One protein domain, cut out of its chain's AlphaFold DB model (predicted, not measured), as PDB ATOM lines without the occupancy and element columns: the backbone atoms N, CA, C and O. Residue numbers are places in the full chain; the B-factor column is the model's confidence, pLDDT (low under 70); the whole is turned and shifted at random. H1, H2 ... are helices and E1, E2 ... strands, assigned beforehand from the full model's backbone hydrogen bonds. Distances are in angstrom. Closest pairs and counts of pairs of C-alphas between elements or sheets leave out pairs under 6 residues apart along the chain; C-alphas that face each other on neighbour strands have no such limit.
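What this domain is: This is residues 13 to 76, 90 to 204 and 260 to 292 of the 293 residues of an uncharacterized protein of Candidatus Parcubacteria bacterium (UniProt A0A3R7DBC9). A long rod: at one end a narrow three-stranded sheet, E1, E2 and E3, carries on the long axis of a helical bundle in which H2, H3 and H7 lie side by side and the shorter H1 folds back beside H2 at the other end. H5 and H6 pack on the bundle at H7 and H3, with H4 against H5. The printed part has 212 residues, in the order H1 H2 E1 H3 H4 H5 H6 E2 E3 E4 H7; the sheet's order is E1 - E2 - E3, antiparallel. The class is mostly helix, and the whole is loose, with a radius of gyration of the C-alphas of 22.1 A and spans of 80 by 35 by 23 A.

Where its parts are: E1 is residues 90 to 98, 26.9 A long, E2 181 to 189, 25.7 A, and E3 192 to 197, 16.7 A. H2, the longest helix, is residues 37 to 74, 54.2 A. H3 is residues 100 to 126, 39.8 A, and H7 260 to 284, 36.3 A, ending at C-alpha 284 (158.121, 202.126, 225.483). H1 is residues 13 to 25, beginning at C-alpha 13 (159.875, 188.105, 214.755). H4 is residues 137 to 144, H5 150 to 157, H6 159 to 175, 23.3 A, and E4 201 to 203.

How they stand to each other: E1 and E2 are antiparallel, with N 93 and O 186 3.0 A apart, within hydrogen-bond range. E2 and E3 form an antiparallel hairpin, with N 187 and O 194 at 2.8 A. H2 only grazes the sheet, with residues 68 to 72. E4 pairs with no named strand. H1, H2, H3 and H7 form a bundle, helices side by side. H2 and H3 touch, closest at the C-alphas of Ala 50 and Ser 116, 4.2 A, at a shallow tilt of 16 degrees, opposite ways. The hub, H7, touches H3, closest at the C-alphas of Val 113 and Leu 271, 7.0 A. H1 and H2 form a helical hairpin. H6 touches residues 103 to 114 of H3 at a steep tilt of 45 degrees, closest at the C-alphas of Phe 110 and Arg 169, 6.1 A. H4 and H5 touch, closest at the C-alphas of Val 143 and Phe 152, 6.1 A. Every O i to N i+4 pair is within hydrogen-bond range in H2, H4, H5 and H7; H1 has 8 of 9, H3 22 of 23 and H6 12 of 13.

The domain as a whole: The C-alphas of Glu 30 and Glu 190 are the farthest apart, 81.6 A. Residues 77 to 89 and 205 to 259 are not printed; the gaps between C-alphas are 20.5 A and 9.1 A. The link H1 to H2 is long. The mean pLDDT of the printed part is 87.8; 22 residues are under 70, among them 72 to 76, 93 to 98 and 174 to 179.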
ATOM      1  N   PHE A  13     159.828 187.312 215.978       92.31
ATOM      2  CA  PHE A  13     159.875 188.105 214.755       92.31
ATOM      3  C   PHE A  13     158.737 189.129 214.628       92.31
ATOM      4  O   PHE A  13     158.999 190.233 214.192       92.31
ATOM      5  N   GLU A  14     157.506 188.816 215.032       92.44
ATOM      6  CA  GLU A  14     156.365 189.746 214.973       92.44
ATOM      7  C   GLU A  14     156.565 190.949 215.906       92.44
ATOM      8  O   GLU A  14     156.263 192.081 215.536       92.44
ATOM      9  N   PHE A  15     157.129 190.727 217.101       92.81
ATOM     10  CA  PHE A  15     157.499 191.818 218.013       92.81
ATOM     11  C   PHE A  15     158.582 192.702 217.401       92.81
ATOM     12  O   PHE A  15     158.524 193.927 217.507       92.81
ATOM     13  N   LEU A  16     159.559 192.070 216.753       94.69
ATOM     14  CA  LEU A  16     160.673 192.761 216.131       94.69
ATOM     15  C   LEU A  16     160.248 193.548 214.880       94.69
ATOM     16  O   LEU A  16     160.628 194.701 214.729       94.69
ATOM     17  N   ASP A  17     159.411 192.961 214.031       94.12
ATOM     18  CA  ASP A  17     158.854 193.578 212.824       94.12
ATOM     19  C   ASP A  17     157.960 194.779 213.166       94.12
ATOM     20  O   ASP A  17     158.072 195.853 212.571       94.12
ATOM     21  N   ASN A  18     157.145 194.650 214.223       94.31
ATOM     22  CA  ASN A  18     156.394 195.777 214.774       94.31
ATOM     23  C   ASN A  18     157.330 196.894 215.251       94.31
ATOM     24  O   ASN A  18     157.077 198.064 214.983       94.31
ATOM     25  N   TYR A  19     158.409 196.541 215.953       95.38
ATOM     26  CA  TYR A  19     159.393 197.508 216.425       95.38
ATOM     27  C   TYR A  19     160.089 198.233 215.262       95.38
ATOM     28  O   TYR A  19     160.194 199.459 215.300       95.38
ATOM     29  N   PHE A  20     160.490 197.516 214.208       95.69
ATOM     30  CA  PHE A  20     161.095 198.115 213.013       95.69
ATOM     31  C   PHE A  20     160.134 199.037 212.270       95.69
ATOM     32  O   PHE A  20     160.499 200.165 211.965       95.69
ATOM     33  N   SER A  21     158.867 198.644 212.127       94.12
ATOM     34  CA  SER A  21     157.841 199.508 211.529       94.12
ATOM     35  C   SER A  21     157.695 200.855 212.259       94.12
ATOM     36  O   SER A  21     157.398 201.878 211.643       94.12
ATOM     37  N   ILE A  22     157.891 200.874 213.582       93.06
ATOM     38  CA  ILE A  22     157.869 202.106 214.384       93.06
ATOM     39  C   ILE A  22     159.193 202.869 214.228       93.06
ATOM     40  O   ILE A  22     159.190 204.096 214.126       93.06
ATOM     41  N   MET A  23     160.321 202.158 214.197       93.25
ATOM     42  CA  MET A  23     161.650 202.737 213.993       93.25
ATOM     43  C   MET A  23     161.763 203.469 212.646       93.25
ATOM     44  O   MET A  23     162.335 204.559 212.603       93.25
ATOM     45  N   ASP A  24     161.157 202.937 211.583       90.69
ATOM     46  CA  ASP A  24     161.115 203.565 210.254       90.69
ATOM     47  C   ASP A  24     160.477 204.960 210.298       90.69
ATOM     48  O   ASP A  24     160.914 205.890 209.619       90.69
ATOM     49  N   GLN A  25     159.468 205.131 211.155       90.31
ATOM     50  CA  GLN A  25     158.750 206.391 211.342       90.31
ATOM     51  C   GLN A  25     159.437 207.330 212.346       90.31
ATOM     52  O   GLN A  25     159.040 208.490 212.479       90.31
ATOM     53  N   ALA A  26     160.452 206.855 213.075       87.94
ATOM     54  CA  ALA A  26     161.111 207.634 214.111       87.94
ATOM     55  C   ALA A  26     161.944 208.774 213.508       87.94
ATOM     56  O   ALA A  26     162.723 208.589 212.569       87.94
ATOM     57  N   SER A  27     161.828 209.971 214.085       84.62
ATOM     58  CA  SER A  27     162.626 211.120 213.661       84.62
ATOM     59  C   SER A  27     164.089 210.964 214.073       84.62
ATOM     60  O   SER A  27     164.394 210.686 215.238       84.62
ATOM     61  N   VAL A  28     164.989 211.249 213.143       87.50
ATOM     62  CA  VAL A  28     166.419 211.393 213.407       87.50
ATOM     63  C   VAL A  28     166.676 212.727 214.113       87.50
ATOM     64  O   VAL A  28     166.238 213.778 213.646       87.50
ATOM     65  N   SER A  29     167.357 212.701 215.262       82.81
ATOM     66  CA  SER A  29     167.759 213.917 215.983       82.81
ATOM     67  C   SER A  29     168.822 213.628 217.044       82.81
ATOM     68  O   SER A  29     168.888 212.529 217.579       82.81
ATOM     69  N   GLU A  30     169.573 214.647 217.471       75.56
ATOM     70  CA  GLU A  30     170.554 214.524 218.571       75.56
ATOM     71  C   GLU A  30     169.941 214.148 219.938       75.56
ATOM     72  O   GLU A  30     170.651 213.784 220.881       75.56
ATOM     73  N   LYS A  31     168.617 214.285 220.088       73.94
ATOM     74  CA  LYS A  31     167.885 213.895 221.304       73.94
ATOM     75  C   LYS A  31     167.400 212.443 221.256       73.94
ATOM     76  O   LYS A  31     167.131 211.875 222.315       73.94
ATOM     77  N   SER A  32     167.305 211.876 220.055       85.31
ATOM     78  CA  SER A  32     167.012 210.467 219.805       85.31
ATOM     79  C   SER A  32     168.269 209.621 220.010       85.31
ATOM     80  O   SER A  32     169.389 210.136 220.033       85.31
ATOM     81  N   ILE A  33     168.094 208.309 220.139       89.06
ATOM     82  CA  ILE A  33     169.197 207.353 219.984       89.06
ATOM     83  C   ILE A  33     169.712 207.300 218.532       89.06
ATOM     84  O   ILE A  33     170.825 206.841 218.294       89.06
ATOM     85  N   PHE A  34     168.929 207.807 217.570       91.44
ATOM     86  CA  PHE A  34     169.277 207.867 216.151       91.44
ATOM     87  C   PHE A  34     169.758 209.266 215.759       91.44
ATOM     88  O   PHE A  34     168.953 210.175 215.527       91.44
ATOM     89  N   SER A  35     171.079 209.428 215.673       88.31
ATOM     90  CA  SER A  35     171.718 210.661 215.195       88.31
ATOM     91  C   SER A  35     171.601 210.855 213.683       88.31
ATOM     92  O   SER A  35     171.565 211.991 213.220       88.31
ATOM     93  N   ASP A  36     171.543 209.758 212.930       90.56
ATOM     94  CA  ASP A  36     171.389 209.685 211.477       90.56
ATOM     95  C   ASP A  36     170.672 208.378 211.073       90.56
ATOM     96  O   ASP A  36     170.360 207.538 211.922       90.56
ATOM     97  N   GLU A  37     170.388 208.202 209.780       91.38
ATOM     98  CA  GLU A  37     169.802 206.957 209.251       91.38
ATOM     99  C   GLU A  37     170.762 205.760 209.406       91.38
ATOM    100  O   GLU A  37     170.326 204.655 209.718       91.38
ATOM    101  N   ASN A  38     172.081 205.983 209.336       92.69
ATOM    102  CA  ASN A  38     173.070 204.929 209.598       92.69
ATOM    103  C   ASN A  38     172.938 204.361 211.024       92.69
ATOM    104  O   ASN A  38     173.131 203.163 211.243       92.69
ATOM    105  N   ALA A  39     172.613 205.200 212.013       91.81
ATOM    106  CA  ALA A  39     172.368 204.761 213.382       91.81
ATOM    107  C   ALA A  39     171.127 203.861 213.485       91.81
ATOM    108  O   ALA A  39     171.157 202.898 214.253       91.81
ATOM    109  N   LYS A  40     170.072 204.116 212.695       93.00
ATOM    110  CA  LYS A  40     168.904 203.221 212.609       93.00
ATOM    111  C   LYS A  40     169.275 201.878 211.992       93.00
ATOM    112  O   LYS A  40     169.024 200.849 212.610       93.00
ATOM    113  N   GLU A  41     169.941 201.878 210.838       94.25
ATOM    114  CA  GLU A  41     170.368 200.643 210.157       94.25
ATOM    115  C   GLU A  41     171.284 199.788 211.046       94.25
ATOM    116  O   GLU A  41     171.183 198.557 211.103       94.25
ATOM    117  N   LYS A  42     172.181 200.442 211.792       95.12
ATOM    118  CA  LYS A  42     173.042 199.774 212.769       95.12
ATOM    119  C   LYS A  42     172.226 199.171 213.914       95.12
ATOM    120  O   LYS A  42     172.486 198.027 214.293       95.12
ATOM    121  N   HIS A  43     171.264 199.911 214.457       95.88
ATOM    122  CA  HIS A  43     170.391 199.431 215.524       95.88
ATOM    123  C   HIS A  43     169.556 198.224 215.074       95.88
ATOM    124  O   HIS A  43     169.526 197.192 215.752       95.88
ATOM    125  N   GLU A  44     168.959 198.310 213.885       96.31
ATOM    126  CA  GLU A  44     168.255 197.205 213.236       96.31
ATOM    127  C   GLU A  44     169.165 195.983 213.093       96.31
ATOM    128  O   GLU A  44     168.807 194.876 213.499       96.31
ATOM    129  N   SER A  45     170.386 196.191 212.592       97.31
ATOM    130  CA  SER A  45     171.376 195.130 212.418       97.31
ATOM    131  C   SER A  45     171.697 194.426 213.736       97.31
ATOM    132  O   SER A  45     171.755 193.195 213.770       97.31
ATOM    133  N   ILE A  46     171.867 195.171 214.835       97.69
ATOM    134  CA  ILE A  46     172.110 194.605 216.172       97.69
ATOM    135  C   ILE A  46     170.946 193.699 216.592       97.69
ATOM    136  O   ILE A  46     171.174 192.556 217.006       97.69
ATOM    137  N   LEU A  47     169.704 194.166 216.449       97.88
ATOM    138  CA  LEU A  47     168.525 193.380 216.813       97.88
ATOM    139  C   LEU A  47     168.318 192.171 215.887       97.88
ATOM    140  O   LEU A  47     167.993 191.076 216.351       97.88
ATOM    141  N   MET A  48     168.607 192.312 214.594       97.88
ATOM    142  CA  MET A  48     168.587 191.199 213.646       97.88
ATOM    143  C   MET A  48     169.673 190.165 213.941       97.88
ATOM    144  O   MET A  48     169.429 188.964 213.790       97.88
ATOM    145  N   TYR A  49     170.855 190.574 214.408       98.06
ATOM    146  CA  TYR A  49     171.853 189.630 214.910       98.06
ATOM    147  C   TYR A  49     171.348 188.891 216.149       98.06
ATOM    148  O   TYR A  49     171.478 187.664 216.193       98.06
ATOM    149  N   ALA A  50     170.707 189.579 217.101       98.19
ATOM    150  CA  ALA A  50     170.082 188.925 218.251       98.19
ATOM    151  C   ALA A  50     169.058 187.866 217.809       98.19
ATOM    152  O   ALA A  50     169.098 186.728 218.293       98.19
ATOM    153  N   PHE A  51     168.192 188.203 216.848       97.88
ATOM    154  CA  PHE A  51     167.175 187.297 216.309       97.88
ATOM    155  C   PHE A  51     167.779 186.097 215.569       97.88
ATOM    156  O   PHE A  51     167.358 184.957 215.768       97.88
ATOM    157  N   ARG A  52     168.821 186.305 214.755       97.94
ATOM    158  CA  ARG A  52     169.541 185.205 214.088       97.94
ATOM    159  C   ARG A  52     170.173 184.245 215.096       97.94
ATOM    160  O   ARG A  52     170.198 183.041 214.849       97.94
ATOM    161  N   LYS A  53     170.659 184.749 216.234       98.00
ATOM    162  CA  LYS A  53     171.183 183.910 217.323       98.00
ATOM    163  C   LYS A  53     170.080 183.157 218.064       98.00
ATOM    164  O   LYS A  53     170.280 181.988 218.371       98.00
ATOM    165  N   TYR A  54     168.915 183.768 218.263       97.56
ATOM    166  CA  TYR A  54     167.723 183.061 218.736       97.56
ATOM    167  C   TYR A  54     167.349 181.902 217.790       97.56
ATOM    168  O   TYR A  54     167.256 180.762 218.235       97.56
ATOM    169  N   ARG A  55     167.280 182.142 216.471       97.19
ATOM    170  CA  ARG A  55     167.024 181.078 215.478       97.19
ATOM    171  C   ARG A  55     168.079 179.972 215.494       97.19
ATOM    172  O   ARG A  55     167.739 178.810 215.305       97.19
ATOM    173  N   ALA A  56     169.347 180.319 215.711       97.38
ATOM    174  CA  ALA A  56     170.407 179.328 215.862       97.38
ATOM    175  C   ALA A  56     170.201 178.455 217.114       97.38
ATOM    176  O   ALA A  56     170.433 177.253 217.054       97.38
ATOM    177  N   ALA A  57     169.715 179.020 218.225       97.56
ATOM    178  CA  ALA A  57     169.343 178.231 219.399       97.56
ATOM    179  C   ALA A  57     168.189 177.261 219.080       97.56
ATOM    180  O   ALA A  57     168.310 176.070 219.356       97.56
ATOM    181  N   SER A  58     167.123 177.724 218.416       96.38
ATOM    182  CA  SER A  58     166.027 176.847 217.966       96.38
ATOM    183  C   SER A  58     166.528 175.711 217.065       96.38
ATOM    184  O   SER A  58     166.163 174.558 217.270       96.38
ATOM    185  N   TYR A  59     167.435 176.012 216.131       97.06
ATOM    186  CA  TYR A  59     168.051 175.014 215.251       97.06
ATOM    187  C   TYR A  59     168.780 173.907 216.027       97.06
ATOM    188  O   TYR A  59     168.616 172.729 215.719       97.06
ATOM    189  N   HIS A  60     169.562 174.255 217.054       96.69
ATOM    190  CA  HIS A  60     170.270 173.252 217.857       96.69
ATOM    191  C   HIS A  60     169.310 172.374 218.676       96.69
ATOM    192  O   HIS A  60     169.559 171.180 218.833       96.69
ATOM    193  N   LEU A  61     168.189 172.927 219.159       95.94
ATOM    194  CA  LEU A  61     167.127 172.139 219.797       95.94
ATOM    195  C   LEU A  61     166.495 171.147 218.810       95.94
ATOM    196  O   LEU A  61     166.406 169.956 219.108       95.94
ATOM    197  N   GLU A  62     166.122 171.609 217.615       94.50
ATOM    198  CA  GLU A  62     165.599 170.737 216.555       94.50
ATOM    199  C   GLU A  62     166.603 169.639 216.182       94.50
ATOM    200  O   GLU A  62     166.225 168.482 215.987       94.50
ATOM    201  N   ARG A  63     167.898 169.973 216.135       94.12
ATOM    202  CA  ARG A  63     168.956 169.009 215.831       94.12
ATOM    203  C   ARG A  63     169.078 167.928 216.902       94.12
ATOM    204  O   ARG A  63     169.248 166.763 216.554       94.12
ATOM    205  N   VAL A  64     168.953 168.282 218.180       92.25
ATOM    206  CA  VAL A  64     168.925 167.314 219.288       92.25
ATOM    207  C   VAL A  64     167.733 166.367 219.177       92.25
ATOM    208  O   VAL A  64     167.902 165.161 219.359       92.25
ATOM    209  N   GLU A  65     166.548 166.871 218.831       90.38
ATOM    210  CA  GLU A  65     165.378 166.009 218.624       90.38
ATOM    211  C   GLU A  65     165.561 165.065 217.429       90.38
ATOM    212  O   GLU A  65     165.268 163.873 217.532       90.38
ATOM    213  N   GLN A  66     166.147 165.542 216.327       88.69
ATOM    214  CA  GLN A  66     166.515 164.681 215.196       88.69
ATOM    215  C   GLN A  66     167.521 163.598 215.601       88.69
ATOM    216  O   GLN A  66     167.316 162.429 215.292       88.69
ATOM    217  N   LEU A  67     168.573 163.952 216.349       87.69
ATOM    218  CA  LEU A  67     169.576 162.992 216.819       87.69
ATOM    219  C   LEU A  67     168.964 161.900 217.708       87.69
ATOM    220  O   LEU A  67     169.404 160.749 217.654       87.69
ATOM    221  N   LYS A  68     167.945 162.228 218.515       84.88
ATOM    222  CA  LYS A  68     167.203 161.229 219.303       84.88
ATOM    223  C   LYS A  68     166.487 160.241 218.387       84.88
ATOM    224  O   LYS A  68     166.631 159.037 218.586       84.88
ATOM    225  N   VAL A  69     165.785 160.729 217.363       83.88
ATOM    226  CA  VAL A  69     165.101 159.881 216.369       83.88
ATOM    227  C   VAL A  69     166.099 159.004 215.605       83.88
ATOM    228  O   VAL A  69     165.896 157.793 215.513       83.88
ATOM    229  N   ASP A  70     167.211 159.575 215.143       80.44
ATOM    230  CA  ASP A  70     168.264 158.850 214.420       80.44
ATOM    231  C   ASP A  70     168.928 157.769 215.291       80.44
ATOM    232  O   ASP A  70     169.344 156.717 214.805       80.44
ATOM    233  N   THR A  71     169.038 157.996 216.602       74.94
ATOM    234  CA  THR A  71     169.609 156.995 217.519       74.94
ATOM    235  C   THR A  71     168.642 155.835 217.769       74.94
ATOM    236  O   THR A  71     169.075 154.690 217.933       74.94
ATOM    237  N   ILE A  72     167.333 156.107 217.754       69.88
ATOM    238  CA  ILE A  72     166.285 155.085 217.857       69.88
ATOM    239  C   ILE A  72     166.293 154.197 216.604       69.88
ATOM    240  O   ILE A  72     166.291 152.976 216.739       69.88
ATOM    241  N   SER A  73     166.379 154.784 215.406       65.00
ATOM    242  CA  SER A  73     166.358 154.031 214.142       65.00
ATOM    243  C   SER A  73     167.622 153.190 213.922       65.00
ATOM    244  O   SER A  73     167.536 152.040 213.502       65.00
ATOM    245  N   ASN A  74     168.802 153.713 214.271       61.28
ATOM    246  CA  ASN A  74     170.079 153.007 214.092       61.28
ATOM    247  C   ASN A  74     170.333 151.883 215.106       61.28
ATOM    248  O   ASN A  74     171.278 151.115 214.941       61.28
ATOM    249  N   THR A  75     169.543 151.787 216.175       58.47
ATOM    250  CA  THR A  75     169.647 150.666 217.122       58.47
ATOM    251  C   THR A  75     168.745 149.490 216.741       58.47
ATOM    252  O   THR A  75     168.775 148.475 217.435       58.47
ATOM    253  N   ASP A  76     167.887 149.603 215.722       54.06
ATOM    254  CA  ASP A  76     166.969 148.525 215.301       54.06
ATOM    255  C   ASP A  76     167.653 147.404 214.498       54.06
ATOM    256  O   ASP A  76     167.019 146.408 214.152       54.06
ATOM    257  N   LYS A  90     164.394 135.009 231.643       64.50
ATOM    258  CA  LYS A  90     164.389 136.479 231.624       64.50
ATOM    259  C   LYS A  90     165.799 136.968 231.309       64.50
ATOM    260  O   LYS A  90     166.713 136.753 232.102       64.50
ATOM    261  N   VAL A  91     165.981 137.607 230.157       66.25
ATOM    262  CA  VAL A  91     167.280 138.140 229.722       66.25
ATOM    263  C   VAL A  91     167.184 139.651 229.591       66.25
ATOM    264  O   VAL A  91     166.288 140.162 228.924       66.25
ATOM    265  N   LYS A  92     168.132 140.353 230.213       70.31
ATOM    266  CA  LYS A  92     168.320 141.799 230.097       70.31
ATOM    267  C   LYS A  92     169.692 142.057 229.483       70.31
ATOM    268  O   LYS A  92     170.703 141.679 230.067       70.31
ATOM    269  N   ILE A  93     169.722 142.717 228.331       66.38
ATOM    270  CA  ILE A  93     170.955 143.203 227.702       66.38
ATOM    271  C   ILE A  93     170.887 144.727 227.711       66.38
ATOM    272  O   ILE A  93     169.915 145.282 227.208       66.38
ATOM    273  N   SER A  94     171.889 145.390 228.290       66.50
ATOM    274  CA  SER A  94     172.022 146.852 228.295       66.50
ATOM    275  C   SER A  94     173.267 147.262 227.518       66.50
ATOM    276  O   SER A  94     174.338 146.681 227.700       66.50
ATOM    277  N   ILE A  95     173.121 148.263 226.652       66.75
ATOM    278  CA  ILE A  95     174.228 148.905 225.945       66.75
ATOM    279  C   ILE A  95     174.165 150.392 226.249       66.75
ATOM    280  O   ILE A  95     173.183 151.041 225.903       66.75
ATOM    281  N   ILE A  96     175.228 150.934 226.841       66.56
ATOM    282  CA  ILE A  96     175.396 152.364 227.128       66.56
ATOM    283  C   ILE A  96     176.641 152.857 226.393       66.56
ATOM    284  O   ILE A  96     177.682 152.199 226.404       66.56
ATOM    285  N   ARG A  97     176.542 154.015 225.740       66.19
ATOM    286  CA  ARG A  97     177.646 154.683 225.040       66.19
ATOM    287  C   ARG A  97     177.682 156.166 225.406       66.19
ATOM    288  O   ARG A  97     176.646 156.758 225.716       66.19
ATOM    289  N   SER A  98     178.871 156.767 225.363       68.50
ATOM    290  CA  SER A  98     179.004 158.221 225.467       68.50
ATOM    291  C   SER A  98     178.337 158.904 224.274       68.50
ATOM    292  O   SER A  98     178.303 158.370 223.164       68.50
ATOM    293  N   ALA A  99     177.776 160.083 224.522       78.38
ATOM    294  CA  ALA A  99     176.891 160.778 223.602       78.38
ATOM    295  C   ALA A  99     177.376 162.209 223.329       78.38
ATOM    296  O   ALA A  99     176.624 163.175 223.457       78.38
ATOM    297  N   ASP A 100     178.651 162.350 222.965       79.12
ATOM    298  CA  ASP A 100     179.325 163.654 222.876       79.12
ATOM    299  C   ASP A 100     178.663 164.601 221.864       79.12
ATOM    300  O   ASP A 100     178.632 165.809 222.078       79.12
ATOM    301  N   HIS A 101     178.045 164.063 220.805       84.44
ATOM    302  CA  HIS A 101     177.274 164.845 219.832       84.44
ATOM    303  C   HIS A 101     176.154 165.666 220.484       84.44
ATOM    304  O   HIS A 101     175.983 166.834 220.147       84.44
ATOM    305  N   PHE A 102     175.452 165.109 221.473       88.94
ATOM    306  CA  PHE A 102     174.422 165.836 222.218       88.94
ATOM    307  C   PHE A 102     175.014 166.959 223.072       88.94
ATOM    308  O   PHE A 102     174.429 168.034 223.176       88.94
ATOM    309  N   ILE A 103     176.200 166.742 223.646       88.00
ATOM    310  CA  ILE A 103     176.915 167.770 224.409       88.00
ATOM    311  C   ILE A 103     177.397 168.904 223.499       88.00
ATOM    312  O   ILE A 103     177.308 170.068 223.891       88.00
ATOM    313  N   TYR A 104     177.849 168.600 222.278       89.62
ATOM    314  CA  TYR A 104     178.218 169.624 221.299       89.62
ATOM    315  C   TYR A 104     177.022 170.480 220.881       89.62
ATOM    316  O   TYR A 104     177.137 171.708 220.880       89.62
ATOM    317  N   GLU A 105     175.872 169.865 220.601       93.75
ATOM    318  CA  GLU A 105     174.646 170.609 220.285       93.75
ATOM    319  C   GLU A 105     174.183 171.468 221.472       93.75
ATOM    320  O   GLU A 105     173.855 172.641 221.296       93.75
ATOM    321  N   LEU A 106     174.250 170.947 222.701       93.69
ATOM    322  CA  LEU A 106     173.937 171.718 223.909       93.69
ATOM    323  C   LEU A 106     174.884 172.909 224.098       93.69
ATOM    324  O   LEU A 106     174.461 174.006 224.473       93.69
ATOM    325  N   ALA A 107     176.180 172.716 223.838       92.56
ATOM    326  CA  ALA A 107     177.178 173.775 223.942       92.56
ATOM    327  C   ALA A 107     176.940 174.873 222.901       92.56
ATOM    328  O   ALA A 107     176.997 176.063 223.234       92.56
ATOM    329  N   ALA A 108     176.630 174.482 221.665       94.56
ATOM    330  CA  ALA A 108     176.303 175.398 220.583       94.56
ATOM    331  C   ALA A 108     174.993 176.158 220.859       94.56
ATOM    332  O   ALA A 108     174.954 177.383 220.713       94.56
ATOM    333  N   PHE A 109     173.974 175.476 221.388       96.81
ATOM    334  CA  PHE A 109     172.728 176.078 221.862       96.81
ATOM    335  C   PHE A 109     172.975 177.178 222.900       96.81
ATOM    336  O   PHE A 109     172.605 178.330 222.678       96.81
ATOM    337  N   PHE A 110     173.667 176.879 224.004       95.81
ATOM    338  CA  PHE A 110     173.932 177.888 225.038       95.81
ATOM    339  C   PHE A 110     174.852 179.014 224.549       95.81
ATOM    340  O   PHE A 110     174.760 180.146 225.036       95.81
ATOM    341  N   ALA A 111     175.737 178.745 223.585       95.06
ATOM    342  CA  ALA A 111     176.513 179.791 222.926       95.06
ATOM    343  C   ALA A 111     175.619 180.730 222.098       95.06
ATOM    344  O   ALA A 111     175.786 181.949 222.182       95.06
ATOM    345  N   ALA A 112     174.651 180.187 221.359       97.38
ATOM    346  CA  ALA A 112     173.671 180.958 220.603       97.38
ATOM    347  C   ALA A 112     172.765 181.789 221.528       97.38
ATOM    348  O   ALA A 112     172.658 183.001 221.332       97.38
ATOM    349  N   VAL A 113     172.224 181.185 222.595       97.94
ATOM    350  CA  VAL A 113     171.428 181.879 223.625       97.94
ATOM    351  C   VAL A 113     172.210 183.052 224.216       97.94
ATOM    352  O   VAL A 113     171.740 184.189 224.208       97.94
ATOM    353  N   LYS A 114     173.447 182.809 224.673       96.12
ATOM    354  CA  LYS A 114     174.281 183.863 225.266       96.12
ATOM    355  C   LYS A 114     174.576 184.992 224.279       96.12
ATOM    356  O   LYS A 114     174.526 186.156 224.665       96.12
ATOM    357  N   SER A 115     174.873 184.651 223.026       96.94
ATOM    358  CA  SER A 115     175.144 185.639 221.983       96.94
ATOM    359  C   SER A 115     173.908 186.482 221.663       96.94
ATOM    360  O   SER A 115     174.052 187.686 221.480       96.94
ATOM    361  N   SER A 116     172.711 185.885 221.632       98.12
ATOM    362  CA  SER A 116     171.450 186.617 221.450       98.12
ATOM    363  C   SER A 116     171.250 187.658 222.557       98.12
ATOM    364  O   SER A 116     171.055 188.839 222.277       98.12
ATOM    365  N   ILE A 117     171.430 187.239 223.812       98.25
ATOM    366  CA  ILE A 117     171.327 188.099 225.000       98.25
ATOM    367  C   ILE A 117     172.349 189.250 224.970       98.25
ATOM    368  O   ILE A 117     172.033 190.370 225.365       98.25
ATOM    369  N   ASP A 118     173.578 188.995 224.518       97.88
ATOM    370  CA  ASP A 118     174.613 190.029 224.414       97.88
ATOM    371  C   ASP A 118     174.289 191.072 223.333       97.88
ATOM    372  O   ASP A 118     174.439 192.262 223.590       97.88
ATOM    373  N   PHE A 119     173.756 190.668 222.174       98.44
ATOM    374  CA  PHE A 119     173.285 191.629 221.169       98.44
ATOM    375  C   PHE A 119     172.113 192.480 221.679       98.44
ATOM    376  O   PHE A 119     172.107 193.692 221.462       98.44
ATOM    377  N   LEU A 120     171.166 191.889 222.418       98.12
ATOM    378  CA  LEU A 120     170.098 192.653 223.077       98.12
ATOM    379  C   LEU A 120     170.662 193.659 224.089       98.12
ATOM    380  O   LEU A 120     170.189 194.792 224.160       98.12
ATOM    381  N   ALA A 121     171.703 193.285 224.838       97.50
ATOM    382  CA  ALA A 121     172.388 194.205 225.742       97.50
ATOM    383  C   ALA A 121     173.048 195.369 224.984       97.50
ATOM    384  O   ALA A 121     172.964 196.512 225.433       97.50
ATOM    385  N   THR A 122     173.659 195.105 223.829       97.50
ATOM    386  CA  THR A 122     174.211 196.160 222.971       97.50
ATOM    387  C   THR A 122     173.122 197.146 222.550       97.50
ATOM    388  O   THR A 122     173.295 198.346 222.766       97.50
ATOM    389  N   ALA A 123     171.973 196.661 222.064       96.50
ATOM    390  CA  ALA A 123     170.837 197.514 221.699       96.50
ATOM    391  C   ALA A 123     170.326 198.339 222.893       96.50
ATOM    392  O   ALA A 123     170.114 199.542 222.777       96.50
ATOM    393  N   CYS A 124     170.210 197.727 224.074       96.25
ATOM    394  CA  CYS A 124     169.833 198.424 225.305       96.25
ATOM    395  C   CYS A 124     170.817 199.539 225.689       96.25
ATOM    396  O   CYS A 124     170.421 200.555 226.257       96.25
ATOM    397  N   SER A 125     172.111 199.357 225.419       95.00
ATOM    398  CA  SER A 125     173.130 200.344 225.785       95.00
ATOM    399  C   SER A 125     172.990 201.656 225.013       95.00
ATOM    400  O   SER A 125     173.243 202.716 225.581       95.00
ATOM    401  N   GLU A 126     172.485 201.607 223.777       93.31
ATOM    402  CA  GLU A 126     172.258 202.798 222.946       93.31
ATOM    403  C   GLU A 126     171.212 203.740 223.563       93.31
ATOM    404  O   GLU A 126     171.291 204.958 223.404       93.31
ATOM    405  N   TYR A 127     170.300 203.200 224.373       92.19
ATOM    406  CA  TYR A 127     169.289 203.965 225.100       92.19
ATOM    407  C   TYR A 127     169.784 204.604 226.402       92.19
ATOM    408  O   TYR A 127     169.056 205.398 227.001       92.19
ATOM    409  N   ILE A 128     170.989 204.283 226.882       90.94
ATOM    410  CA  ILE A 128     171.465 204.729 228.195       90.94
ATOM    411  C   ILE A 128     172.756 205.529 228.052       90.94
ATOM    412  O   ILE A 128     173.845 204.991 227.844       90.94
ATOM    413  N   LYS A 129     172.661 206.843 228.280       85.31
ATOM    414  CA  LYS A 129     173.820 207.738 228.194       85.31
ATOM    415  C   LYS A 129     174.894 207.337 229.208       85.31
ATOM    416  O   LYS A 129     174.635 207.257 230.409       85.31
ATOM    417  N   GLY A 130     176.116 207.136 228.715       85.12
ATOM    418  CA  GLY A 130     177.282 206.785 229.530       85.12
ATOM    419  C   GLY A 130     177.459 205.288 229.803       85.12
ATOM    420  O   GLY A 130     178.412 204.921 230.488       85.12
ATOM    421  N   ILE A 131     176.591 204.417 229.272       89.25
ATOM    422  CA  ILE A 131     176.843 202.973 229.223       89.25
ATOM    423  C   ILE A 131     177.186 202.589 227.787       89.25
ATOM    424  O   ILE A 131     176.377 202.750 226.887       89.25
ATOM    425  N   VAL A 132     178.371 202.014 227.595       89.88
ATOM    426  CA  VAL A 132     178.750 201.322 226.360       89.88
ATOM    427  C   VAL A 132     179.097 199.895 226.751       89.88
ATOM    428  O   VAL A 132     179.944 199.682 227.621       89.88
ATOM    429  N   THR A 133     178.394 198.917 226.186       93.69
ATOM    430  CA  THR A 133     178.611 197.504 226.507       93.69
ATOM    431  C   THR A 133     178.205 196.617 225.344       93.69
ATOM    432  O   THR A 133     177.227 196.887 224.660       93.69
ATOM    433  N   ASP A 134     178.945 195.533 225.173       92.38
ATOM    434  CA  ASP A 134     178.658 194.423 224.266       92.38
ATOM    435  C   ASP A 134     178.162 193.181 225.025       92.38
ATOM    436  O   ASP A 134     177.950 192.122 224.441       92.38
ATOM    437  N   SER A 135     178.015 193.287 226.352       94.50
ATOM    438  CA  SER A 135     177.610 192.169 227.191       94.50
ATOM    439  C   SER A 135     176.557 192.513 228.233       94.50
ATOM    440  O   SER A 135     176.639 193.513 228.955       94.50
ATOM    441  N   ILE A 136     175.633 191.568 228.424       96.00
ATOM    442  CA  ILE A 136     174.613 191.586 229.481       96.00
ATOM    443  C   ILE A 136     175.199 191.682 230.893       96.00
ATOM    444  O   ILE A 136     174.547 192.155 231.825       96.00
ATOM    445  N   ARG A 137     176.465 191.278 231.073       94.94
ATOM    446  CA  ARG A 137     177.160 191.323 232.366       94.94
ATOM    447  C   ARG A 137     177.168 192.729 232.968       94.94
ATOM    448  O   ARG A 137     177.118 192.858 234.191       94.94
ATOM    449  N   THR A 138     177.244 193.764 232.136       94.88
ATOM    450  CA  THR A 138     177.222 195.160 232.586       94.88
ATOM    451  C   THR A 138     175.883 195.511 233.230       94.88
ATOM    452  O   THR A 138     175.867 196.094 234.314       94.88
ATOM    453  N   PHE A 139     174.770 195.074 232.635       95.81
ATOM    454  CA  PHE A 139     173.433 195.280 233.190       95.81
ATOM    455  C   PHE A 139     173.188 194.458 234.452       95.81
ATOM    456  O   PHE A 139     172.716 195.014 235.439       95.81
ATOM    457  N   ILE A 140     173.613 193.189 234.477       96.25
ATOM    458  CA  ILE A 140     173.546 192.338 235.679       96.25
ATOM    459  C   ILE A 140     174.266 193.008 236.857       96.25
ATOM    460  O   ILE A 140     173.688 193.160 237.928       96.25
ATOM    461  N   LYS A 141     175.500 193.497 236.647       95.38
ATOM    462  CA  LYS A 141     176.247 194.246 237.674       95.38
ATOM    463  C   LYS A 141     175.533 195.528 238.103       95.38
ATOM    464  O   LYS A 141     175.699 195.960 239.238       95.38
ATOM    465  N   GLY A 142     174.811 196.178 237.193       94.19
ATOM    466  CA  GLY A 142     174.011 197.355 237.513       94.19
ATOM    467  C   GLY A 142     172.834 197.016 238.425       94.19
ATOM    468  O   GLY A 142     172.657 197.695 239.434       94.19
ATOM    469  N   VAL A 143     172.105 195.935 238.134       95.56
ATOM    470  CA  VAL A 143     171.027 195.428 239.001       95.56
ATOM    471  C   VAL A 143     171.571 195.005 240.367       95.56
ATOM    472  O   VAL A 143     171.008 195.397 241.383       95.56
ATOM    473  N   ASP A 144     172.707 194.299 240.415       94.00
ATOM    474  CA  ASP A 144     173.366 193.921 241.678       94.00
ATOM    475  C   ASP A 144     173.788 195.158 242.508       94.00
ATOM    476  O   ASP A 144     173.873 195.097 243.732       94.00
ATOM    477  N   LYS A 145     174.021 196.306 241.854       94.12
ATOM    478  CA  LYS A 145     174.281 197.614 242.484       94.12
ATOM    479  C   LYS A 145     173.009 198.433 242.743       94.12
ATOM    480  O   LYS A 145     173.106 199.631 242.991       94.12
ATOM    481  N   ASN A 146     171.829 197.815 242.677       92.50
ATOM    482  CA  ASN A 146     170.523 198.453 242.864       92.50
ATOM    483  C   ASN A 146     170.220 199.610 241.894       92.50
ATOM    484  O   ASN A 146     169.427 200.493 242.229       92.50
ATOM    485  N   ARG A 147     170.807 199.616 240.686       90.56
ATOM    486  CA  ARG A 147     170.365 200.535 239.624       90.56
ATOM    487  C   ARG A 147     168.928 200.202 239.225       90.56
ATOM    488  O   ARG A 147     168.556 199.029 239.179       90.56
ATOM    489  N   LYS A 148     168.142 201.238 238.942       88.19
ATOM    490  CA  LYS A 148     166.722 201.148 238.581       88.19
ATOM    491  C   LYS A 148     166.464 201.775 237.215       88.19
ATOM    492  O   LYS A 148     167.303 202.519 236.706       88.19
ATOM    493  N   GLY A 149     165.284 201.499 236.672       87.44
ATOM    494  CA  GLY A 149     164.770 202.077 235.437       87.44
ATOM    495  C   GLY A 149     164.447 201.006 234.406       87.44
ATOM    496  O   GLY A 149     164.998 199.913 234.475       87.44
ATOM    497  N   HIS A 150     163.614 201.375 233.435       89.88
ATOM    498  CA  HIS A 150     163.167 200.616 232.260       89.88
ATOM    499  C   HIS A 150     163.947 199.314 231.978       89.88
ATOM    500  O   HIS A 150     163.531 198.223 232.372       89.88
ATOM    501  N   ILE A 151     165.145 199.420 231.394       94.38
ATOM    502  CA  ILE A 151     165.977 198.256 231.049       94.38
ATOM    503  C   ILE A 151     166.409 197.457 232.292       94.38
ATOM    504  O   ILE A 151     166.369 196.231 232.278       94.38
ATOM    505  N   PHE A 152     166.822 198.109 233.383       95.19
ATOM    506  CA  PHE A 152     167.242 197.409 234.606       95.19
ATOM    507  C   PHE A 152     166.102 196.622 235.256       95.19
ATOM    508  O   PHE A 152     166.369 195.575 235.843       95.19
ATOM    509  N   ASP A 153     164.859 197.081 235.125       95.19
ATOM    510  CA  ASP A 153     163.688 196.393 235.667       95.19
ATOM    511  C   ASP A 153     163.396 195.099 234.888       95.19
ATOM    512  O   ASP A 153     163.180 194.050 235.505       95.19
ATOM    513  N   VAL A 154     163.535 195.115 233.555       96.75
ATOM    514  CA  VAL A 154     163.475 193.894 232.726       96.75
ATOM    515  C   VAL A 154     164.614 192.934 233.078       96.75
ATOM    516  O   VAL A 154     164.394 191.742 233.299       96.75
ATOM    517  N   ILE A 155     165.844 193.437 233.211       97.38
ATOM    518  CA  ILE A 155     167.005 192.611 233.585       97.38
ATOM    519  C   ILE A 155     166.806 191.989 234.970       97.38
ATOM    520  O   ILE A 155     167.170 190.836 235.193       97.38
ATOM    521  N   LYS A 156     166.212 192.738 235.904       97.44
ATOM    522  CA  LYS A 156     165.902 192.262 237.251       97.44
ATOM    523  C   LYS A 156     164.847 191.156 237.234       97.44
ATOM    524  O   LYS A 156     165.029 190.173 237.951       97.44
ATOM    525  N   LYS A 157     163.800 191.282 236.408       97.25
ATOM    526  CA  LYS A 157     162.768 190.243 236.203       97.25
ATOM    527  C   LYS A 157     163.392 188.903 235.798       97.25
ATOM    528  O   LYS A 157     163.003 187.867 236.325       97.25
ATOM    529  N   HIS A 158     164.404 188.936 234.933       97.75
ATOM    530  CA  HIS A 158     165.062 187.749 234.366       97.75
ATOM    531  C   HIS A 158     166.400 187.379 235.030       97.75
ATOM    532  O   HIS A 158     167.131 186.514 234.545       97.75
ATOM    533  N   LEU A 159     166.754 188.019 236.150       96.75
ATOM    534  CA  LEU A 159     168.111 187.982 236.709       96.75
ATOM    535  C   LEU A 159     168.598 186.574 237.068       96.75
ATOM    536  O   LEU A 159     169.772 186.262 236.858       96.75
ATOM    537  N   LEU A 160     167.719 185.748 237.641       95.62
ATOM    538  CA  LEU A 160     168.063 184.391 238.074       95.62
ATOM    539  C   LEU A 160     168.473 183.527 236.877       95.62
ATOM    540  O   LEU A 160     169.578 182.987 236.868       95.62
ATOM    541  N   TRP A 161     167.647 183.508 235.834       96.56
ATOM    542  CA  TRP A 161     167.911 182.781 234.592       96.56
ATOM    543  C   TRP A 161     169.158 183.292 233.857       96.56
ATOM    544  O   TRP A 161     169.999 182.509 233.413       96.56
ATOM    545  N   LEU A 162     169.352 184.615 233.790       96.50
ATOM    546  CA  LEU A 162     170.551 185.202 233.183       96.50
ATOM    547  C   LEU A 162     171.842 184.754 233.893       96.50
ATOM    548  O   LEU A 162     172.873 184.535 233.245       96.50
ATOM    549  N   LYS A 163     171.803 184.625 235.227       93.75
ATOM    550  CA  LYS A 163     172.922 184.094 236.022       93.75
ATOM    551  C   LYS A 163     173.105 182.594 235.777       93.75
ATOM    552  O   LYS A 163     174.238 182.161 235.576       93.75
ATOM    553  N   GLU A 164     172.016 181.837 235.713       92.12
ATOM    554  CA  GLU A 164     172.023 180.397 235.447       92.12
ATOM    555  C   GLU A 164     172.656 180.050 234.094       92.12
ATOM    556  O   GLU A 164     173.595 179.256 234.059       92.12
ATOM    557  N   ILE A 165     172.257 180.708 232.996       91.88
ATOM    558  CA  ILE A 165     172.855 180.492 231.662       91.88
ATOM    559  C   ILE A 165     174.369 180.666 231.701       91.88
ATOM    560  O   ILE A 165     175.120 179.890 231.105       91.88
ATOM    561  N   ARG A 166     174.832 181.726 232.370       86.62
ATOM    562  CA  ARG A 166     176.258 182.036 232.445       86.62
ATOM    563  C   ARG A 166     177.016 180.926 233.165       86.62
ATOM    564  O   ARG A 166     178.061 180.503 232.666       86.62
ATOM    565  N   GLU A 167     176.514 180.482 234.311       86.19
ATOM    566  CA  GLU A 167     177.156 179.431 235.098       86.19
ATOM    567  C   GLU A 167     177.099 178.081 234.375       86.19
ATOM    568  O   GLU A 167     178.135 177.417 234.245       86.19
ATOM    569  N   TYR A 168     175.947 177.710 233.810       88.06
ATOM    570  CA  TYR A 168     175.765 176.459 233.070       88.06
ATOM    571  C   TYR A 168     176.677 176.379 231.849       88.06
ATOM    572  O   TYR A 168     177.459 175.433 231.711       88.06
ATOM    573  N   ARG A 169     176.703 177.429 231.017       84.38
ATOM    574  CA  ARG A 169     177.625 177.516 229.876       84.38
ATOM    575  C   ARG A 169     179.084 177.431 230.318       84.38
ATOM    576  O   ARG A 169     179.896 176.828 229.618       84.38
ATOM    577  N   HIS A 170     179.446 178.035 231.453       81.69
ATOM    578  CA  HIS A 170     180.823 177.981 231.934       81.69
ATOM    579  C   HIS A 170     181.256 176.544 232.263       81.69
ATOM    580  O   HIS A 170     182.356 176.134 231.893       81.69
ATOM    581  N   HIS A 171     180.378 175.754 232.886       76.69
ATOM    582  CA  HIS A 171     180.652 174.346 233.190       76.69
ATOM    583  C   HIS A 171     180.653 173.463 231.942       76.69
ATOM    584  O   HIS A 171     181.489 172.566 231.835       76.69
ATOM    585  N   LEU A 172     179.768 173.758 230.991       80.38
ATOM    586  CA  LEU A 172     179.656 173.035 229.731       80.38
ATOM    587  C   LEU A 172     180.888 173.236 228.834       80.38
ATOM    588  O   LEU A 172     181.458 172.267 228.351       80.38
ATOM    589  N   VAL A 173     181.335 174.485 228.656       71.38
ATOM    590  CA  VAL A 173     182.400 174.836 227.697       71.38
ATOM    591  C   VAL A 173     183.801 174.775 228.307       71.38
ATOM    592  O   VAL A 173     184.740 174.366 227.633       71.38
ATOM    593  N   HIS A 174     183.979 175.207 229.559       64.12
ATOM    594  CA  HIS A 174     185.323 175.391 230.129       64.12
ATOM    595  C   HIS A 174     185.739 174.300 231.110       64.12
ATOM    596  O   HIS A 174     186.930 174.145 231.367       64.12
ATOM    597  N   ARG A 175     184.780 173.568 231.686       58.12
ATOM    598  CA  ARG A 175     185.069 172.520 232.676       58.12
ATOM    599  C   ARG A 175     184.784 171.112 232.147       58.12
ATOM    600  O   ARG A 175     185.279 170.166 232.744       58.12
ATOM    601  N   MET A 176     184.017 170.985 231.053       60.38
ATOM    602  CA  MET A 176     183.622 169.720 230.405       60.38
ATOM    603  C   MET A 176     183.145 168.646 231.401       60.38
ATOM    604  O   MET A 176     183.426 167.461 231.252       60.38
ATOM    605  N   VAL A 177     182.451 169.071 232.462       61.81
ATOM    606  CA  VAL A 177     181.995 168.166 233.537       61.81
ATOM    607  C   VAL A 177     180.676 167.494 233.158       61.81
ATOM    608  O   VAL A 177     180.337 166.440 233.689       61.81
ATOM    609  N   ILE A 178     179.931 168.097 232.231       68.94
ATOM    610  CA  ILE A 178     178.635 167.597 231.786       68.94
ATOM    611  C   ILE A 178     178.870 166.546 230.704       68.94
ATOM    612  O   ILE A 178     179.399 166.851 229.636       68.94
ATOM    613  N   THR A 179     178.460 165.316 230.990       67.25
ATOM    614  CA  THR A 179     178.487 164.199 230.046       67.25
ATOM    615  C   THR A 179     177.071 163.719 229.784       67.25
ATOM    616  O   THR A 179     176.266 163.670 230.711       67.25
ATOM    617  N   ALA A 180     176.795 163.329 228.544       71.06
ATOM    618  CA  ALA A 180     175.568 162.645 228.172       71.06
ATOM    619  C   ALA A 180     175.897 161.204 227.779       71.06
ATOM    620  O   ALA A 180     176.963 160.916 227.223       71.06
ATOM    621  N   SER A 181     174.961 160.307 228.051       67.50
ATOM    622  CA  SER A 181     175.000 158.918 227.615       67.50
ATOM    623  C   SER A 181     173.726 158.595 226.857       67.50
ATOM    624  O   SER A 181     172.646 159.054 227.232       67.50
ATOM    625  N   VAL A 182     173.851 157.782 225.813       72.94
ATOM    626  CA  VAL A 182     172.703 157.154 225.159       72.94
ATOM    627  C   VAL A 182     172.872 155.655 225.269       72.94
ATOM    628  O   VAL A 182     173.987 155.132 225.311       72.94
ATOM    629  N   GLY A 183     171.763 154.945 225.317       72.50
ATOM    630  CA  GLY A 183     171.793 153.503 225.339       72.50
ATOM    631  C   GLY A 183     170.416 152.913 225.163       72.50
ATOM    632  O   GLY A 183     169.427 153.632 225.010       72.50
ATOM    633  N   HIS A 184     170.368 151.594 225.175       73.06
ATOM    634  CA  HIS A 184     169.123 150.855 225.136       73.06
ATOM    635  C   HIS A 184     169.230 149.594 225.980       73.06
ATOM    636  O   HIS A 184     170.315 149.047 226.190       73.06
ATOM    637  N   GLU A 185     168.075 149.126 226.430       75.69
ATOM    638  CA  GLU A 185     167.912 147.814 227.022       75.69
ATOM    639  C   GLU A 185     166.965 146.977 226.196       75.69
ATOM    640  O   GLU A 185     165.857 147.404 225.876       75.69
ATOM    641  N   THR A 186     167.373 145.746 225.941       74.38
ATOM    642  CA  THR A 186     166.491 144.723 225.405       74.38
ATOM    643  C   THR A 186     166.162 143.752 226.522       74.38
ATOM    644  O   THR A 186     167.044 143.112 227.098       74.38
ATOM    645  N   HIS A 187     164.876 143.666 226.836       72.38
ATOM    646  CA  HIS A 187     164.315 142.724 227.789       72.38
ATOM    647  C   HIS A 187     163.600 141.630 227.017       72.38
ATOM    648  O   HIS A 187     162.695 141.908 226.232       72.38
ATOM    649  N   LYS A 188     163.996 140.384 227.253       70.81
ATOM    650  CA  LYS A 188     163.252 139.203 226.827       70.81
ATOM    651  C   LYS A 188     162.651 138.553 228.063       70.81
ATOM    652  O   LYS A 188     163.380 138.228 228.998       70.81
ATOM    653  N   CYS A 189     161.339 138.375 228.060       69.31
ATOM    654  CA  CYS A 189     160.596 137.665 229.087       69.31
ATOM    655  C   CYS A 189     159.723 136.626 228.389       69.31
ATOM    656  O   CYS A 189     158.774 136.988 227.698       69.31
ATOM    657  N   GLU A 190     160.061 135.345 228.543       72.31
ATOM    658  CA  GLU A 190     159.392 134.247 227.832       72.31
ATOM    659  C   GLU A 190     159.425 134.461 226.304       72.31
ATOM    660  O   GLU A 190     160.507 134.492 225.707       72.31
ATOM    661  N   HIS A 191     158.259 134.613 225.672       68.06
ATOM    662  CA  HIS A 191     158.106 134.861 224.239       68.06
ATOM    663  C   HIS A 191     158.096 136.358 223.881       68.06
ATOM    664  O   HIS A 191     158.177 136.712 222.705       68.06
ATOM    665  N   LEU A 192     158.023 137.247 224.875       70.81
ATOM    666  CA  LEU A 192     157.920 138.685 224.666       70.81
ATOM    667  C   LEU A 192     159.310 139.332 224.681       70.81
ATOM    668  O   LEU A 192     160.095 139.151 225.614       70.81
ATOM    669  N   VAL A 193     159.599 140.135 223.657       72.06
ATOM    670  CA  VAL A 193     160.816 140.949 223.563       72.06
ATOM    671  C   VAL A 193     160.413 142.415 223.521       72.06
ATOM    672  O   VAL A 193     159.582 142.815 222.708       72.06
ATOM    673  N   LYS A 194     161.020 143.233 224.381       74.50
ATOM    674  CA  LYS A 194     160.824 144.681 224.403       74.50
ATOM    675  C   LYS A 194     162.169 145.366 224.451       74.50
ATOM    676  O   LYS A 194     162.991 145.092 225.323       74.50
ATOM    677  N   LYS A 195     162.357 146.290 223.525       73.19
ATOM    678  CA  LYS A 195     163.500 147.186 223.496       73.19
ATOM    679  C   LYS A 195     163.066 148.542 224.041       73.19
ATOM    680  O   LYS A 195     162.019 149.057 223.653       73.19
ATOM    681  N   ILE A 196     163.848 149.100 224.956       77.88
ATOM    682  CA  ILE A 196     163.625 150.415 225.553       77.88
ATOM    683  C   ILE A 196     164.890 151.238 225.365       77.88
ATOM    684  O   ILE A 196     165.967 150.816 225.768       77.88
ATOM    685  N   ASN A 197     164.757 152.420 224.774       78.44
ATOM    686  CA  ASN A 197     165.860 153.365 224.664       78.44
ATOM    687  C   ASN A 197     165.910 154.235 225.922       78.44
ATOM    688  O   ASN A 197     164.871 154.650 226.442       78.44
ATOM    689  N   TYR A 198     167.112 154.510 226.413       81.62
ATOM    690  CA  TYR A 198     167.301 155.445 227.511       81.62
ATOM    691  C   TYR A 198     167.090 156.884 227.032       81.62
ATOM    692  O   TYR A 198     167.564 157.231 225.945       81.62
ATOM    693  N   PRO A 199     166.439 157.745 227.834       83.69
ATOM    694  CA  PRO A 199     166.405 159.165 227.532       83.69
ATOM    695  C   PRO A 199     167.817 159.750 227.648       83.69
ATOM    696  O   PRO A 199     168.620 159.339 228.490       83.69
ATOM    697  N   VAL A 200     168.115 160.734 226.801       86.69
ATOM    698  CA  VAL A 200     169.387 161.459 226.856       86.69
ATOM    699  C   VAL A 200     169.264 162.548 227.908       86.69
ATOM    700  O   VAL A 200     168.536 163.524 227.722       86.69
ATOM    701  N   VAL A 201     169.969 162.375 229.022       87.62
ATOM    702  CA  VAL A 201     169.834 163.245 230.193       87.62
ATOM    703  C   VAL A 201     171.111 164.015 230.500       87.62
ATOM    704  O   VAL A 201     172.222 163.549 230.245       87.62
ATOM    705  N   VAL A 202     170.935 165.202 231.070       87.94
ATOM    706  CA  VAL A 202     171.996 166.086 231.565       87.94
ATOM    707  C   VAL A 202     171.630 166.593 232.966       87.94
ATOM    708  O   VAL A 202     170.460 166.524 233.350       87.94
ATOM    709  N   PRO A 203     172.593 167.085 233.765       87.25
ATOM    710  CA  PRO A 203     172.292 167.665 235.070       87.25
ATOM    711  C   PRO A 203     171.318 168.846 234.955       87.25
ATOM    712  O   PRO A 203     171.510 169.727 234.122       87.25
ATOM    713  N   LYS A 204     170.305 168.899 235.827       87.06
ATOM    714  CA  LYS A 204     169.360 170.033 235.922       87.06
ATOM    715  C   LYS A 204     170.042 171.337 236.305       87.06
ATOM    716  O   LYS A 204     169.625 172.404 235.885       87.06
ATOM    717  N   ILE A 260     167.682 166.323 227.899       92.50
ATOM    718  CA  ILE A 260     168.435 167.404 227.259       92.50
ATOM    719  C   ILE A 260     167.534 168.359 226.467       92.50
ATOM    720  O   ILE A 260     167.727 169.574 226.520       92.50
ATOM    721  N   SER A 261     166.519 167.830 225.783       93.06
ATOM    722  CA  SER A 261     165.609 168.650 224.996       93.06
ATOM    723  C   SER A 261     164.617 169.431 225.848       93.06
ATOM    724  O   SER A 261     164.305 170.570 225.509       93.06
ATOM    725  N   GLU A 262     164.187 168.890 226.989       94.81
ATOM    726  CA  GLU A 262     163.352 169.607 227.956       94.81
ATOM    727  C   GLU A 262     164.110 170.810 228.540       94.81
ATOM    728  O   GLU A 262     163.582 171.925 228.569       94.81
ATOM    729  N   LEU A 263     165.384 170.621 228.909       94.44
ATOM    730  CA  LEU A 263     166.256 171.706 229.366       94.44
ATOM    731  C   LEU A 263     166.390 172.803 228.299       94.44
ATOM    732  O   LEU A 263     166.180 173.985 228.579       94.44
ATOM    733  N   MET A 264     166.729 172.418 227.067       95.94
ATOM    734  CA  MET A 264     166.886 173.355 225.950       95.94
ATOM    735  C   MET A 264     165.580 174.090 225.633       95.94
ATOM    736  O   MET A 264     165.601 175.300 225.425       95.94
ATOM    737  N   THR A 265     164.441 173.397 225.667       96.94
ATOM    738  CA  THR A 265     163.112 173.989 225.446       96.94
ATOM    739  C   THR A 265     162.791 175.029 226.517       96.94
ATOM    740  O   THR A 265     162.416 176.155 226.198       96.94
ATOM    741  N   SER A 266     163.024 174.698 227.791       95.69
ATOM    742  CA  SER A 266     162.844 175.627 228.910       95.69
ATOM    743  C   SER A 266     163.693 176.896 228.758       95.69
ATOM    744  O   SER A 266     163.188 178.010 228.916       95.69
ATOM    745  N   HIS A 267     164.975 176.767 228.401       96.31
ATOM    746  CA  HIS A 267     165.827 177.941 228.185       96.31
ATOM    747  C   HIS A 267     165.466 178.723 226.920       96.31
ATOM    748  O   HIS A 267     165.644 179.941 226.914       96.31
ATOM    749  N   LEU A 268     164.964 178.064 225.871       96.81
ATOM    750  CA  LEU A 268     164.501 178.735 224.660       96.81
ATOM    751  C   LEU A 268     163.264 179.593 224.952       96.81
ATOM    752  O   LEU A 268     163.270 180.770 224.615       96.81
ATOM    753  N   HIS A 269     162.274 179.066 225.676       96.31
ATOM    754  CA  HIS A 269     161.101 179.843 226.099       96.31
ATOM    755  C   HIS A 269     161.475 181.036 226.989       96.31
ATOM    756  O   HIS A 269     160.932 182.130 226.843       96.31
ATOM    757  N   GLN A 270     162.436 180.860 227.899       96.94
ATOM    758  CA  GLN A 270     162.930 181.975 228.711       96.94
ATOM    759  C   GLN A 270     163.671 183.019 227.860       96.94
ATOM    760  O   GLN A 270     163.532 184.217 228.113       96.94
ATOM    761  N   LEU A 271     164.397 182.594 226.816       97.44
ATOM    762  CA  LEU A 271     164.999 183.509 225.845       97.44
ATOM    763  C   LEU A 271     163.937 184.282 225.065       97.44
ATOM    764  O   LEU A 271     164.091 185.488 224.916       97.44
ATOM    765  N   GLU A 272     162.872 183.626 224.608       96.81
ATOM    766  CA  GLU A 272     161.743 184.278 223.929       96.81
ATOM    767  C   GLU A 272     161.101 185.341 224.823       96.81
ATOM    768  O   GLU A 272     160.964 186.492 224.409       96.81
ATOM    769  N   ALA A 273     160.783 184.984 226.070       96.56
ATOM    770  CA  ALA A 273     160.198 185.908 227.035       96.56
ATOM    771  C   ALA A 273     161.111 187.117 227.295       96.56
ATOM    772  O   ALA A 273     160.655 188.260 227.250       96.56
ATOM    773  N   PHE A 274     162.408 186.882 227.517       97.56
ATOM    774  CA  PHE A 274     163.386 187.952 227.706       97.56
ATOM    775  C   PHE A 274     163.516 188.843 226.465       97.56
ATOM    776  O   PHE A 274     163.542 190.065 226.590       97.56
ATOM    777  N   PHE A 275     163.579 188.249 225.271       97.56
ATOM    778  CA  PHE A 275     163.676 188.981 224.010       97.56
ATOM    779  C   PHE A 275     162.469 189.903 223.838       97.56
ATOM    780  O   PHE A 275     162.638 191.106 223.639       97.56
ATOM    781  N   CYS A 276     161.258 189.359 223.958       96.69
ATOM    782  CA  CYS A 276     160.022 190.118 223.802       96.69
ATOM    783  C   CYS A 276     159.904 191.236 224.846       96.69
ATOM    784  O   CYS A 276     159.599 192.366 224.471       96.69
ATOM    785  N   ASP A 277     160.209 190.962 226.119       97.00
ATOM    786  CA  ASP A 277     160.190 191.983 227.174       97.00
ATOM    787  C   ASP A 277     161.164 193.134 226.875       97.00
ATOM    788  O   ASP A 277     160.813 194.298 227.060       97.00
ATOM    789  N   ILE A 278     162.371 192.831 226.379       97.31
ATOM    790  CA  ILE A 278     163.332 193.864 225.973       97.31
ATOM    791  C   ILE A 278     162.765 194.697 224.826       97.31
ATOM    792  O   ILE A 278     162.766 195.917 224.928       97.31
ATOM    793  N   ILE A 279     162.246 194.079 223.762       96.69
ATOM    794  CA  ILE A 279     161.698 194.818 222.611       96.69
ATOM    795  C   ILE A 279     160.513 195.703 223.018       96.69
ATOM    796  O   ILE A 279     160.434 196.856 222.587       96.69
ATOM    797  N   VAL A 280     159.619 195.202 223.876       95.38
ATOM    798  CA  VAL A 280     158.518 195.996 224.447       95.38
ATOM    799  C   VAL A 280     159.060 197.195 225.212       95.38
ATOM    800  O   VAL A 280     158.566 198.308 225.038       95.38
ATOM    801  N   GLU A 281     160.092 196.994 226.023       95.50
ATOM    802  CA  GLU A 281     160.664 198.076 226.811       95.50
ATOM    803  C   GLU A 281     161.360 199.120 225.933       95.50
ATOM    804  O   GLU A 281     161.119 200.312 226.100       95.50
ATOM    805  N   LEU A 282     162.143 198.694 224.936       94.56
ATOM    806  CA  LEU A 282     162.766 199.608 223.972       94.56
ATOM    807  C   LEU A 282     161.709 200.435 223.228       94.56
ATOM    808  O   LEU A 282     161.867 201.646 223.070       94.56
ATOM    809  N   LYS A 283     160.593 199.807 222.838       92.69
ATOM    810  CA  LYS A 283     159.443 200.500 222.246       92.69
ATOM    811  C   LYS A 283     158.862 201.547 223.200       92.69
ATOM    812  O   LYS A 283     158.641 202.681 222.786       92.69
ATOM    813  N   ASN A 284     158.659 201.205 224.472       92.12
ATOM    814  CA  ASN A 284     158.121 202.126 225.483       92.12
ATOM    815  C   ASN A 284     159.043 203.326 225.748       92.12
ATOM    816  O   ASN A 284     158.571 204.410 226.097       92.12
ATOM    817  N   MET A 285     160.351 203.154 225.554       90.44
ATOM    818  CA  MET A 285     161.334 204.232 225.658       90.44
ATOM    819  C   MET A 285     161.275 205.218 224.479       90.44
ATOM    820  O   MET A 285     161.949 206.248 224.529       90.44
ATOM    821  N   ASN A 286     160.469 204.948 223.440       87.06
ATOM    822  CA  ASN A 286     160.208 205.837 222.299       87.06
ATOM    823  C   ASN A 286     161.491 206.412 221.669       87.06
ATOM    824  O   ASN A 286     161.561 207.604 221.366       87.06
ATOM    825  N   PHE A 287     162.537 205.586 221.538       88.88
ATOM    826  CA  PHE A 287     163.843 205.972 220.974       88.88
ATOM    827  C   PHE A 287     164.526 207.159 221.682       88.88
ATOM    828  O   PHE A 287     165.402 207.815 221.117       88.88
ATOM    829  N   CYS A 288     164.146 207.456 222.929       83.75
ATOM    830  CA  CYS A 288     164.711 208.549 223.711       83.75
ATOM    831  C   CYS A 288     165.865 208.053 224.592       83.75
ATOM    832  O   CYS A 288     165.696 207.164 225.426       83.75
ATOM    833  N   ALA A 289     167.037 208.679 224.463       80.81
ATOM    834  CA  ALA A 289     168.191 208.340 225.291       80.81
ATOM    835  C   ALA A 289     168.012 208.841 226.737       80.81
ATOM    836  O   ALA A 289     167.873 210.044 226.987       80.81
ATOM    837  N   ILE A 290     168.098 207.931 227.706       83.06
ATOM    838  CA  ILE A 290     167.889 208.204 229.131       83.06
ATOM    839  C   ILE A 290     169.230 208.455 229.831       83.06
ATOM    840  O   ILE A 290     170.234 207.787 229.573       83.06
ATOM    841  N   LYS A 291     169.261 209.432 230.745       76.06
ATOM    842  CA  LYS A 291     170.358 209.596 231.710       76.06
ATOM    843  C   LYS A 291     170.039 208.787 232.961       76.06
ATOM    844  O   LYS A 291     168.945 208.916 233.502       76.06
ATOM    845  N   LEU A 292     170.994 207.986 233.422       70.19
ATOM    846  CA  LEU A 292     170.851 207.271 234.690       70.19
ATOM    847  C   LEU A 292     170.730 208.267 235.842       70.19
ATOM    848  O   LEU A 292     171.510 209.220 235.907       70.19
TER     849      LEU A 292